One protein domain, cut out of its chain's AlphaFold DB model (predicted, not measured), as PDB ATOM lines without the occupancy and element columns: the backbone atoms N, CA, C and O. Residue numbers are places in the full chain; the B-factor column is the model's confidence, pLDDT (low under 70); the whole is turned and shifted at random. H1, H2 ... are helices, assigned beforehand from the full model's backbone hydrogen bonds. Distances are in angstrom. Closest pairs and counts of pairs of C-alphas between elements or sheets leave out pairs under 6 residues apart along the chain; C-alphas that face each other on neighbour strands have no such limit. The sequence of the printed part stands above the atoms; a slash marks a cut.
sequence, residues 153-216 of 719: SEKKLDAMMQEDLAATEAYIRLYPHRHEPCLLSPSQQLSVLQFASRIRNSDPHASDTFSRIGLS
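AT A GLANCE: This is residues 153 to 216 of the 719 residues of an uncharacterized protein of Armillaria solidipes (UniProt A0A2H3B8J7). A long helix, H1, is covered along part of one side by a helical hairpin, H2 and H3. H1 and H2 form a wide V whose corner is where residues 199 to 202 of H2 come to residues 158 to 165 of H1; the short H3 folds back from this corner over residues 165 to 172 of H1, and the long link of residues 175 to 185 spans the open end of the V. The printed part has 64 residues with three named helices, in the order H1, H2, H3, and no named strand; its class is all helix. It is compact, with a radius of gyration of the C-alphas of 12.1 A, and the C-alphas span 34 by 28 by 16 A.

HOW THE PARTS SIT: H1, residues 154 to 174, touches H3, residues 206 to 212, with its residues 165 to 172 alone. The closest C-alphas of the two are those of Glu 169 and Thr 209, 6.4 A apart. They run the same way at a shallow tilt of 34 degrees, only just short of steep. H1 and H2, residues 186 to 202, only just touch, with 3 pairs of C-alphas within 8 A. The closest of these are the C-alphas of Met 161 and Ile 199, 6.2 A apart, and residues 199 to 202 alone of H2 take part. The lines of H1 and H2 are about perpendicular, but only just, at 70.5 degrees. H2 and H3 are a helical hairpin and run opposite ways at a tilt of 37 degrees, only just steep. They touch, with the C-alphas of Arg 200 and Ala 206 closest at 5.3 A, and H2 does so with residues 196 to 200 alone. The helix packing is mostly crossed, but only just: of the 3 pairs that touch, 1 is at a shallow tilt. In H1, H2 and H3 every O i to N i+4 pair is within hydrogen-bond range.

IN THESE COORDINATES: H1, Glu 154 to Leu 174, is 30.2 A from first to last C-alpha and begins with C-alpha 154 at (6.524, -44.266, -30.327). H2, Pro 186 to Ser 202, is 24.6 A long in the same measure and begins with C-alpha 186 at (-16.489, -28.061, -28.905). H3, Ala 206 to Arg 212, is 10.3 A long and ends with C-alpha 212 at (-0.072, -18.162, -30.772).

THE WHOLE: The two C-alphas farthest apart are those of Ser 153 and His 177, at 36.1 A. The printed part has no cut. The link from H1 to H2, 11 residues, is long, and the link from H2 to H3, 3 residues, is tight. The mean pLDDT of the printed part is 77.9, and residues 179 to 181 and 214 to 216 are under 70 in this predicted model.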
ATOM      1  N   SER A 153       3.686 -46.995 -32.983       74.56
ATOM      2  CA  SER A 153       5.139 -46.914 -32.757       74.56
ATOM      3  C   SER A 153       5.546 -45.544 -32.219       74.56
ATOM      4  O   SER A 153       5.440 -44.556 -32.941       74.56
ATOM      5  N   GLU A 154       6.079 -45.503 -30.995       73.50
ATOM      6  CA  GLU A 154       6.524 -44.266 -30.327       73.50
ATOM      7  C   GLU A 154       7.611 -43.522 -31.120       73.50
ATOM      8  O   GLU A 154       7.461 -42.342 -31.407       73.50
ATOM      9  N   LYS A 155       8.645 -44.216 -31.621       75.06
ATOM     10  CA  LYS A 155       9.716 -43.570 -32.410       75.06
ATOM     11  C   LYS A 155       9.223 -42.916 -33.706       75.06
ATOM     12  O   LYS A 155       9.743 -41.883 -34.114       75.06
ATOM     13  N   LYS A 156       8.246 -43.532 -34.382       74.81
ATOM     14  CA  LYS A 156       7.628 -42.940 -35.585       74.81
ATOM     15  C   LYS A 156       6.730 -41.762 -35.217       74.81
ATOM     16  O   LYS A 156       6.635 -40.820 -35.997       74.81
ATOM     17  N   LEU A 157       6.094 -41.825 -34.049       76.06
ATOM     18  CA  LEU A 157       5.258 -40.760 -33.516       76.06
ATOM     19  C   LEU A 157       6.083 -39.503 -33.222       76.06
ATOM     20  O   LEU A 157       5.703 -38.431 -33.674       76.06
ATOM     21  N   ASP A 158       7.232 -39.638 -32.557       78.19
ATOM     22  CA  ASP A 158       8.089 -38.500 -32.193       78.19
ATOM     23  C   ASP A 158       8.629 -37.760 -33.424       78.19
ATOM     24  O   ASP A 158       8.556 -36.533 -33.500       78.19
ATOM     25  N   ALA A 159       9.104 -38.495 -34.436       79.62
ATOM     26  CA  ALA A 159       9.558 -37.896 -35.692       79.62
ATOM     27  C   ALA A 159       8.428 -37.132 -36.410       79.62
ATOM     28  O   ALA A 159       8.644 -36.045 -36.938       79.62
ATOM     29  N   MET A 160       7.203 -37.669 -36.386       78.69
ATOM     30  CA  MET A 160       6.023 -36.988 -36.930       78.69
ATOM     31  C   MET A 160       5.644 -35.731 -36.152       78.69
ATOM     32  O   MET A 160       5.294 -34.730 -36.773       78.69
ATOM     33  N   MET A 161       5.727 -35.768 -34.819       80.69
ATOM     34  CA  MET A 161       5.435 -34.602 -33.979       80.69
ATOM     35  C   MET A 161       6.381 -33.449 -34.286       80.69
ATOM     36  O   MET A 161       5.938 -32.307 -34.346       80.69
ATOM     37  N   GLN A 162       7.659 -33.748 -34.524       83.00
ATOM     38  CA  GLN A 162       8.665 -32.745 -34.865       83.00
ATOM     39  C   GLN A 162       8.432 -32.129 -36.253       83.00
ATOM     40  O   GLN A 162       8.514 -30.912 -36.407       83.00
ATOM     41  N   GLU A 163       8.059 -32.933 -37.254       83.44
ATOM     42  CA  GLU A 163       7.674 -32.421 -38.579       83.44
ATOM     43  C   GLU A 163       6.415 -31.536 -38.516       83.44
ATOM     44  O   GLU A 163       6.379 -30.457 -39.113       83.44
ATOM     45  N   ASP A 164       5.397 -31.954 -37.759       84.06
ATOM     46  CA  ASP A 164       4.157 -31.189 -37.594       84.06
ATOM     47  C   ASP A 164       4.391 -29.891 -36.805       84.06
ATOM     48  O   ASP A 164       3.789 -28.860 -37.122       84.06
ATOM     49  N   LEU A 165       5.282 -29.909 -35.806       85.31
ATOM     50  CA  LEU A 165       5.689 -28.718 -35.061       85.31
ATOM     51  C   LEU A 165       6.406 -27.719 -35.977       85.31
ATOM     52  O   LEU A 165       6.028 -26.549 -36.007       85.31
ATOM     53  N   ALA A 166       7.363 -28.183 -36.786       86.19
ATOM     54  CA  ALA A 166       8.082 -27.337 -37.737       86.19
ATOM     55  C   ALA A 166       7.139 -26.670 -38.756       86.19
ATOM     56  O   ALA A 166       7.258 -25.475 -39.036       86.19
ATOM     57  N   ALA A 167       6.158 -27.408 -39.278       86.62
ATOM     58  CA  ALA A 167       5.158 -26.853 -40.186       86.62
ATOM     59  C   ALA A 167       4.166 -25.903 -39.490       86.62
ATOM     60  O   ALA A 167       3.739 -24.910 -40.080       86.62
ATOM     61  N   THR A 168       3.840 -26.163 -38.223       87.06
ATOM     62  CA  THR A 168       3.032 -25.257 -37.393       87.06
ATOM     63  C   THR A 168       3.764 -23.937 -37.147       87.06
ATOM     64  O   THR A 168       3.178 -22.864 -37.286       87.06
ATOM     65  N   GLU A 169       5.061 -23.983 -36.848       87.69
ATOM     66  CA  GLU A 169       5.885 -22.779 -36.742       87.69
ATOM     67  C   GLU A 169       5.977 -22.024 -38.068       87.69
ATOM     68  O   GLU A 169       5.893 -20.795 -38.080       87.69
ATOM     69  N   ALA A 170       6.126 -22.740 -39.187       87.94
ATOM     70  CA  ALA A 170       6.138 -22.133 -40.511       87.94
ATOM     71  C   ALA A 170       4.822 -21.392 -40.802       87.94
ATOM     72  O   ALA A 170       4.859 -20.247 -41.249       87.94
ATOM     73  N   TYR A 171       3.671 -21.981 -40.455       89.56
ATOM     74  CA  TYR A 171       2.368 -21.316 -40.550       89.56
ATOM     75  C   TYR A 171       2.317 -20.014 -39.735       89.56
ATOM     76  O   TYR A 171       1.929 -18.976 -40.270       89.56
ATOM     77  N   ILE A 172       2.758 -20.029 -38.472       87.12
ATOM     78  CA  ILE A 172       2.774 -18.825 -37.619       87.12
ATOM     79  C   ILE A 172       3.669 -17.737 -38.221       87.12
ATOM     80  O   ILE A 172       3.319 -16.559 -38.178       87.12
ATOM     81  N   ARG A 173       4.818 -18.113 -38.796       87.00
ATOM     82  CA  ARG A 173       5.728 -17.163 -39.457       87.00
ATOM     83  C   ARG A 173       5.107 -16.560 -40.717       87.00
ATOM     84  O   ARG A 173       5.305 -15.374 -40.964       87.00
ATOM     85  N   LEU A 174       4.360 -17.351 -41.489       85.50
ATOM     86  CA  LEU A 174       3.649 -16.887 -42.685       85.50
ATOM     87  C   LEU A 174       2.445 -15.996 -42.340       85.50
ATOM     88  O   LEU A 174       2.134 -15.075 -43.092       85.50
ATOM     89  N   TYR A 175       1.789 -16.232 -41.198       84.81
ATOM     90  CA  TYR A 175       0.551 -15.552 -40.805       84.81
ATOM     91  C   TYR A 175       0.557 -15.063 -39.340       84.81
ATOM     92  O   TYR A 175      -0.310 -15.451 -38.556       84.81
ATOM     93  N   PRO A 176       1.468 -14.151 -38.951       77.25
ATOM     94  CA  PRO A 176       1.691 -13.778 -37.547       77.25
ATOM     95  C   PRO A 176       0.510 -13.054 -36.875       77.25
ATOM     96  O   PRO A 176       0.452 -12.980 -35.649       77.25
ATOM     97  N   HIS A 177      -0.423 -12.509 -37.660       75.38
ATOM     98  CA  HIS A 177      -1.574 -11.732 -37.178       75.38
ATOM     99  C   HIS A 177      -2.925 -12.305 -37.626       75.38
ATOM    100  O   HIS A 177      -3.956 -11.646 -37.486       75.38
ATOM    101  N   ARG A 178      -2.948 -13.510 -38.211       72.62
ATOM    102  CA  ARG A 178      -4.193 -14.110 -38.694       72.62
ATOM    103  C   ARG A 178      -4.941 -14.749 -37.528       72.62
ATOM    104  O   ARG A 178      -4.524 -15.772 -36.998       72.62
ATOM    105  N   HIS A 179      -6.074 -14.161 -37.164       66.69
ATOM    106  CA  HIS A 179      -7.039 -14.789 -36.270       66.69
ATOM    107  C   HIS A 179      -8.063 -15.556 -37.110       66.69
ATOM    108  O   HIS A 179      -8.952 -14.954 -37.712       66.69
ATOM    109  N   GLU A 180      -7.919 -16.880 -37.199       65.50
ATOM    110  CA  GLU A 180      -8.928 -17.717 -37.855       65.50
ATOM    111  C   GLU A 180     -10.188 -17.805 -36.972       65.50
ATOM    112  O   GLU A 180     -10.070 -18.078 -35.769       65.50
ATOM    113  N   PRO A 181     -11.399 -17.601 -37.528       65.19
ATOM    114  CA  PRO A 181     -12.629 -17.898 -36.806       65.19
ATOM    115  C   PRO A 181     -12.632 -19.374 -36.401       65.19
ATOM    116  O   PRO A 181     -12.137 -20.231 -37.133       65.19
ATOM    117  N   CYS A 182     -13.169 -19.687 -35.221       71.06
ATOM    118  CA  CYS A 182     -13.168 -21.068 -34.762       71.06
ATOM    119  C   CYS A 182     -14.158 -21.906 -35.581       71.06
ATOM    120  O   CYS A 182     -15.368 -21.819 -35.383       71.06
ATOM    121  N   LEU A 183     -13.632 -22.732 -36.489       73.88
ATOM    122  CA  LEU A 183     -14.423 -23.620 -37.355       73.88
ATOM    123  C   LEU A 183     -14.678 -24.998 -36.725       73.88
ATOM    124  O   LEU A 183     -15.310 -25.866 -37.327       73.88
ATOM    125  N   LEU A 184     -14.150 -25.225 -35.522       79.19
ATOM    126  CA  LEU A 184     -14.207 -26.500 -34.820       79.19
ATOM    127  C   LEU A 184     -15.383 -26.532 -33.839       79.19
ATOM    128  O   LEU A 184     -15.570 -25.605 -33.052       79.19
ATOM    129  N   SER A 185     -16.119 -27.645 -33.806       78.94
ATOM    130  CA  SER A 185     -17.095 -27.906 -32.739       78.94
ATOM    131  C   SER A 185     -16.399 -28.062 -31.374       78.94
ATOM    132  O   SER A 185     -15.228 -28.446 -31.336       78.94
ATOM    133  N   PRO A 186     -17.098 -27.897 -30.233       76.62
ATOM    134  CA  PRO A 186     -16.489 -28.061 -28.905       76.62
ATOM    135  C   PRO A 186     -15.764 -29.407 -28.708       76.62
ATOM    136  O   PRO A 186     -14.682 -29.474 -28.130       76.62
ATOM    137  N   SER A 187     -16.310 -30.497 -29.258       77.50
ATOM    138  CA  SER A 187     -15.673 -31.822 -29.221       77.50
ATOM    139  C   SER A 187     -14.416 -31.927 -30.097       77.50
ATOM    140  O   SER A 187     -13.459 -32.622 -29.745       77.50
ATOM    141  N   GLN A 188     -14.391 -31.232 -31.235       83.31
ATOM    142  CA  GLN A 188     -13.225 -31.163 -32.117       83.31
ATOM    143  C   GLN A 188     -12.126 -30.291 -31.510       83.31
ATOM    144  O   GLN A 188     -10.964 -30.687 -31.548       83.31
ATOM    145  N   GLN A 189     -12.493 -29.170 -30.885       81.38
ATOM    146  CA  GLN A 189     -11.572 -28.327 -30.123       81.38
ATOM    147  C   GLN A 189     -10.887 -29.137 -29.022       81.38
ATOM    148  O   GLN A 189      -9.663 -29.140 -28.946       81.38
ATOM    149  N   LEU A 190     -11.647 -29.911 -28.237       80.50
ATOM    150  CA  LEU A 190     -11.078 -30.781 -27.205       80.50
ATOM    151  C   LEU A 190     -10.069 -31.788 -27.782       80.50
ATOM    152  O   LEU A 190      -9.011 -32.005 -27.198       80.50
ATOM    153  N   SER A 191     -10.364 -32.366 -28.949       79.69
ATOM    154  CA  SER A 191      -9.467 -33.320 -29.619       79.69
ATOM    155  C   SER A 191      -8.160 -32.658 -30.075       79.69
ATOM    156  O   SER A 191      -7.081 -33.228 -29.915       79.69
ATOM    157  N   VAL A 192      -8.245 -31.440 -30.619       81.50
ATOM    158  CA  VAL A 192      -7.077 -30.649 -31.037       81.50
ATOM    159  C   VAL A 192      -6.263 -30.185 -29.826       81.50
ATOM    160  O   VAL A 192      -5.039 -30.258 -29.858       81.50
ATOM    161  N   LEU A 193      -6.912 -29.799 -28.726       81.38
ATOM    162  CA  LEU A 193      -6.240 -29.444 -27.473       81.38
ATOM    163  C   LEU A 193      -5.514 -30.647 -26.859       81.38
ATOM    164  O   LEU A 193      -4.366 -30.525 -26.436       81.38
ATOM    165  N   GLN A 194      -6.131 -31.831 -26.860       79.69
ATOM    166  CA  GLN A 194      -5.466 -33.062 -26.427       79.69
ATOM    167  C   GLN A 194      -4.233 -33.365 -27.285       79.69
ATOM    168  O   GLN A 194      -3.184 -33.712 -26.748       79.69
ATOM    169  N   PHE A 195      -4.327 -33.189 -28.602       79.81
ATOM    170  CA  PHE A 195      -3.188 -33.330 -29.505       79.81
ATOM    171  C   PHE A 195      -2.064 -32.326 -29.206       79.81
ATOM    172  O   PHE A 195      -0.925 -32.741 -28.999       79.81
ATOM    173  N   ALA A 196      -2.386 -31.037 -29.084       79.75
ATOM    174  CA  ALA A 196      -1.426 -29.995 -28.720       79.75
ATOM    175  C   ALA A 196      -0.754 -30.287 -27.366       79.75
ATOM    176  O   ALA A 196       0.455 -30.121 -27.219       79.75
ATOM    177  N   SER A 197      -1.512 -30.806 -26.392       78.94
ATOM    178  CA  SER A 197      -0.968 -31.217 -25.093       78.94
ATOM    179  C   SER A 197       0.040 -32.365 -25.208       78.94
ATOM    180  O   SER A 197       1.038 -32.363 -24.493       78.94
ATOM    181  N   ARG A 198      -0.175 -33.314 -26.131       77.06
ATOM    182  CA  ARG A 198       0.758 -34.422 -26.373       77.06
ATOM    183  C   ARG A 198       2.051 -33.932 -27.007       77.06
ATOM    184  O   ARG A 198       3.107 -34.294 -26.509       77.06
ATOM    185  N   ILE A 199       1.969 -33.071 -28.025       76.50
ATOM    186  CA  ILE A 199       3.169 -32.461 -28.619       76.50
ATOM    187  C   ILE A 199       3.930 -31.663 -27.564       76.50
ATOM    188  O   ILE A 199       5.131 -31.838 -27.438       76.50
ATOM    189  N   ARG A 200       3.239 -30.862 -26.744       79.69
ATOM    190  CA  ARG A 200       3.867 -30.112 -25.644       79.69
ATOM    191  C   ARG A 200       4.562 -31.019 -24.624       79.69
ATOM    192  O   ARG A 200       5.600 -30.650 -24.089       79.69
ATOM    193  N   ASN A 201       3.980 -32.174 -24.310       78.06
ATOM    194  CA  ASN A 201       4.597 -33.116 -23.376       78.06
ATOM    195  C   ASN A 201       5.860 -33.764 -23.971       78.06
ATOM    196  O   ASN A 201       6.778 -34.071 -23.215       78.06
ATOM    197  N   SER A 202       5.911 -33.950 -25.294       72.94
ATOM    198  CA  SER A 202       7.097 -34.438 -26.008       72.94
ATOM    199  C   SER A 202       8.141 -33.340 -26.261       72.94
ATOM    200  O   SER A 202       9.335 -33.625 -26.256       72.94
ATOM    201  N   ASP A 203       7.708 -32.091 -26.452       77.50
ATOM    202  CA  ASP A 203       8.551 -30.914 -26.668       77.50
ATOM    203  C   ASP A 203       7.998 -29.694 -25.901       77.50
ATOM    204  O   ASP A 203       7.070 -29.017 -26.364       77.50
ATOM    205  N   PRO A 204       8.561 -29.377 -24.720       78.00
ATOM    206  CA  PRO A 204       8.113 -28.253 -23.902       78.00
ATOM    207  C   PRO A 204       8.176 -26.892 -24.610       78.00
ATOM    208  O   PRO A 204       7.406 -25.990 -24.263       78.00
ATOM    209  N   HIS A 205       9.047 -26.727 -25.615       77.19
ATOM    210  CA  HIS A 205       9.177 -25.474 -26.361       77.19
ATOM    211  C   HIS A 205       7.987 -25.219 -27.300       77.19
ATOM    212  O   HIS A 205       7.704 -24.067 -27.627       77.19
ATOM    213  N   ALA A 206       7.197 -26.248 -27.629       78.00
ATOM    214  CA  ALA A 206       5.998 -26.127 -28.459       78.00
ATOM    215  C   ALA A 206       4.847 -25.334 -27.800       78.00
ATOM    216  O   ALA A 206       3.870 -24.979 -28.464       78.00
ATOM    217  N   SER A 207       4.926 -25.048 -26.492       74.25
ATOM    218  CA  SER A 207       3.855 -24.357 -25.758       74.25
ATOM    219  C   SER A 207       3.602 -22.930 -26.260       74.25
ATOM    220  O   SER A 207       2.450 -22.493 -26.302       74.25
ATOM    221  N   ASP A 208       4.653 -22.201 -26.645       77.31
ATOM    222  CA  ASP A 208       4.534 -20.850 -27.217       77.31
ATOM    223  C   ASP A 208       3.872 -20.910 -28.605       77.31
ATOM    224  O   ASP A 208       2.935 -20.165 -28.894       77.31
ATOM    225  N   THR A 209       4.266 -21.894 -29.416       79.50
ATOM    226  CA  THR A 209       3.736 -22.150 -30.761       79.50
ATOM    227  C   THR A 209       2.216 -22.357 -30.754       79.50
ATOM    228  O   THR A 209       1.497 -21.645 -31.452       79.50
ATOM    229  N   PHE A 210       1.678 -23.258 -29.924       75.69
ATOM    230  CA  PHE A 210       0.224 -23.499 -29.890       75.69
ATOM    231  C   PHE A 210      -0.580 -22.351 -29.267       75.69
ATOM    232  O   PHE A 210      -1.713 -22.096 -29.683       75.69
ATOM    233  N   SER A 211       0.012 -21.617 -28.319       73.62
ATOM    234  CA  SER A 211      -0.635 -20.449 -27.710       73.62
ATOM    235  C   SER A 211      -0.887 -19.345 -28.742       73.62
ATOM    236  O   SER A 211      -1.945 -18.718 -28.735       73.62
ATOM    237  N   ARG A 212       0.040 -19.156 -29.690       73.62
ATOM    238  CA  ARG A 212      -0.072 -18.162 -30.772       73.62
ATOM    239  C   ARG A 212      -1.151 -18.479 -31.810       73.62
ATOM    240  O   ARG A 212      -1.607 -17.569 -32.490       73.62
ATOM    241  N   ILE A 213      -1.601 -19.730 -31.899       71.94
ATOM    242  CA  ILE A 213      -2.672 -20.165 -32.819       71.94
ATOM    243  C   ILE A 213      -4.058 -20.084 -32.140       71.94
ATOM    244  O   ILE A 213      -5.072 -20.505 -32.690       71.94
ATOM    245  N   GLY A 214      -4.136 -19.516 -30.929       66.06
ATOM    246  CA  GLY A 214      -5.395 -19.383 -30.188       66.06
ATOM    247  C   GLY A 214      -5.875 -20.694 -29.557       66.06
ATOM    248  O   GLY A 214      -7.031 -20.798 -29.154       66.06
ATOM    249  N   LEU A 215      -4.996 -21.693 -29.439       64.69
ATOM    250  CA  LEU A 215      -5.243 -22.942 -28.716       64.69
ATOM    251  C   LEU A 215      -4.717 -22.816 -27.279       64.69
ATOM    252  O   LEU A 215      -3.816 -23.542 -26.858       64.69
ATOM    253  N   SER A 216      -5.253 -21.859 -26.517       54.34
ATOM    254  CA  SER A 216      -4.902 -21.697 -25.104       54.34
ATOM    255  C   SER A 216      -5.459 -22.869 -24.291       54.34
ATOM    256  O   SER A 216      -6.668 -22.992 -24.093       54.34
TER     257      SER A 216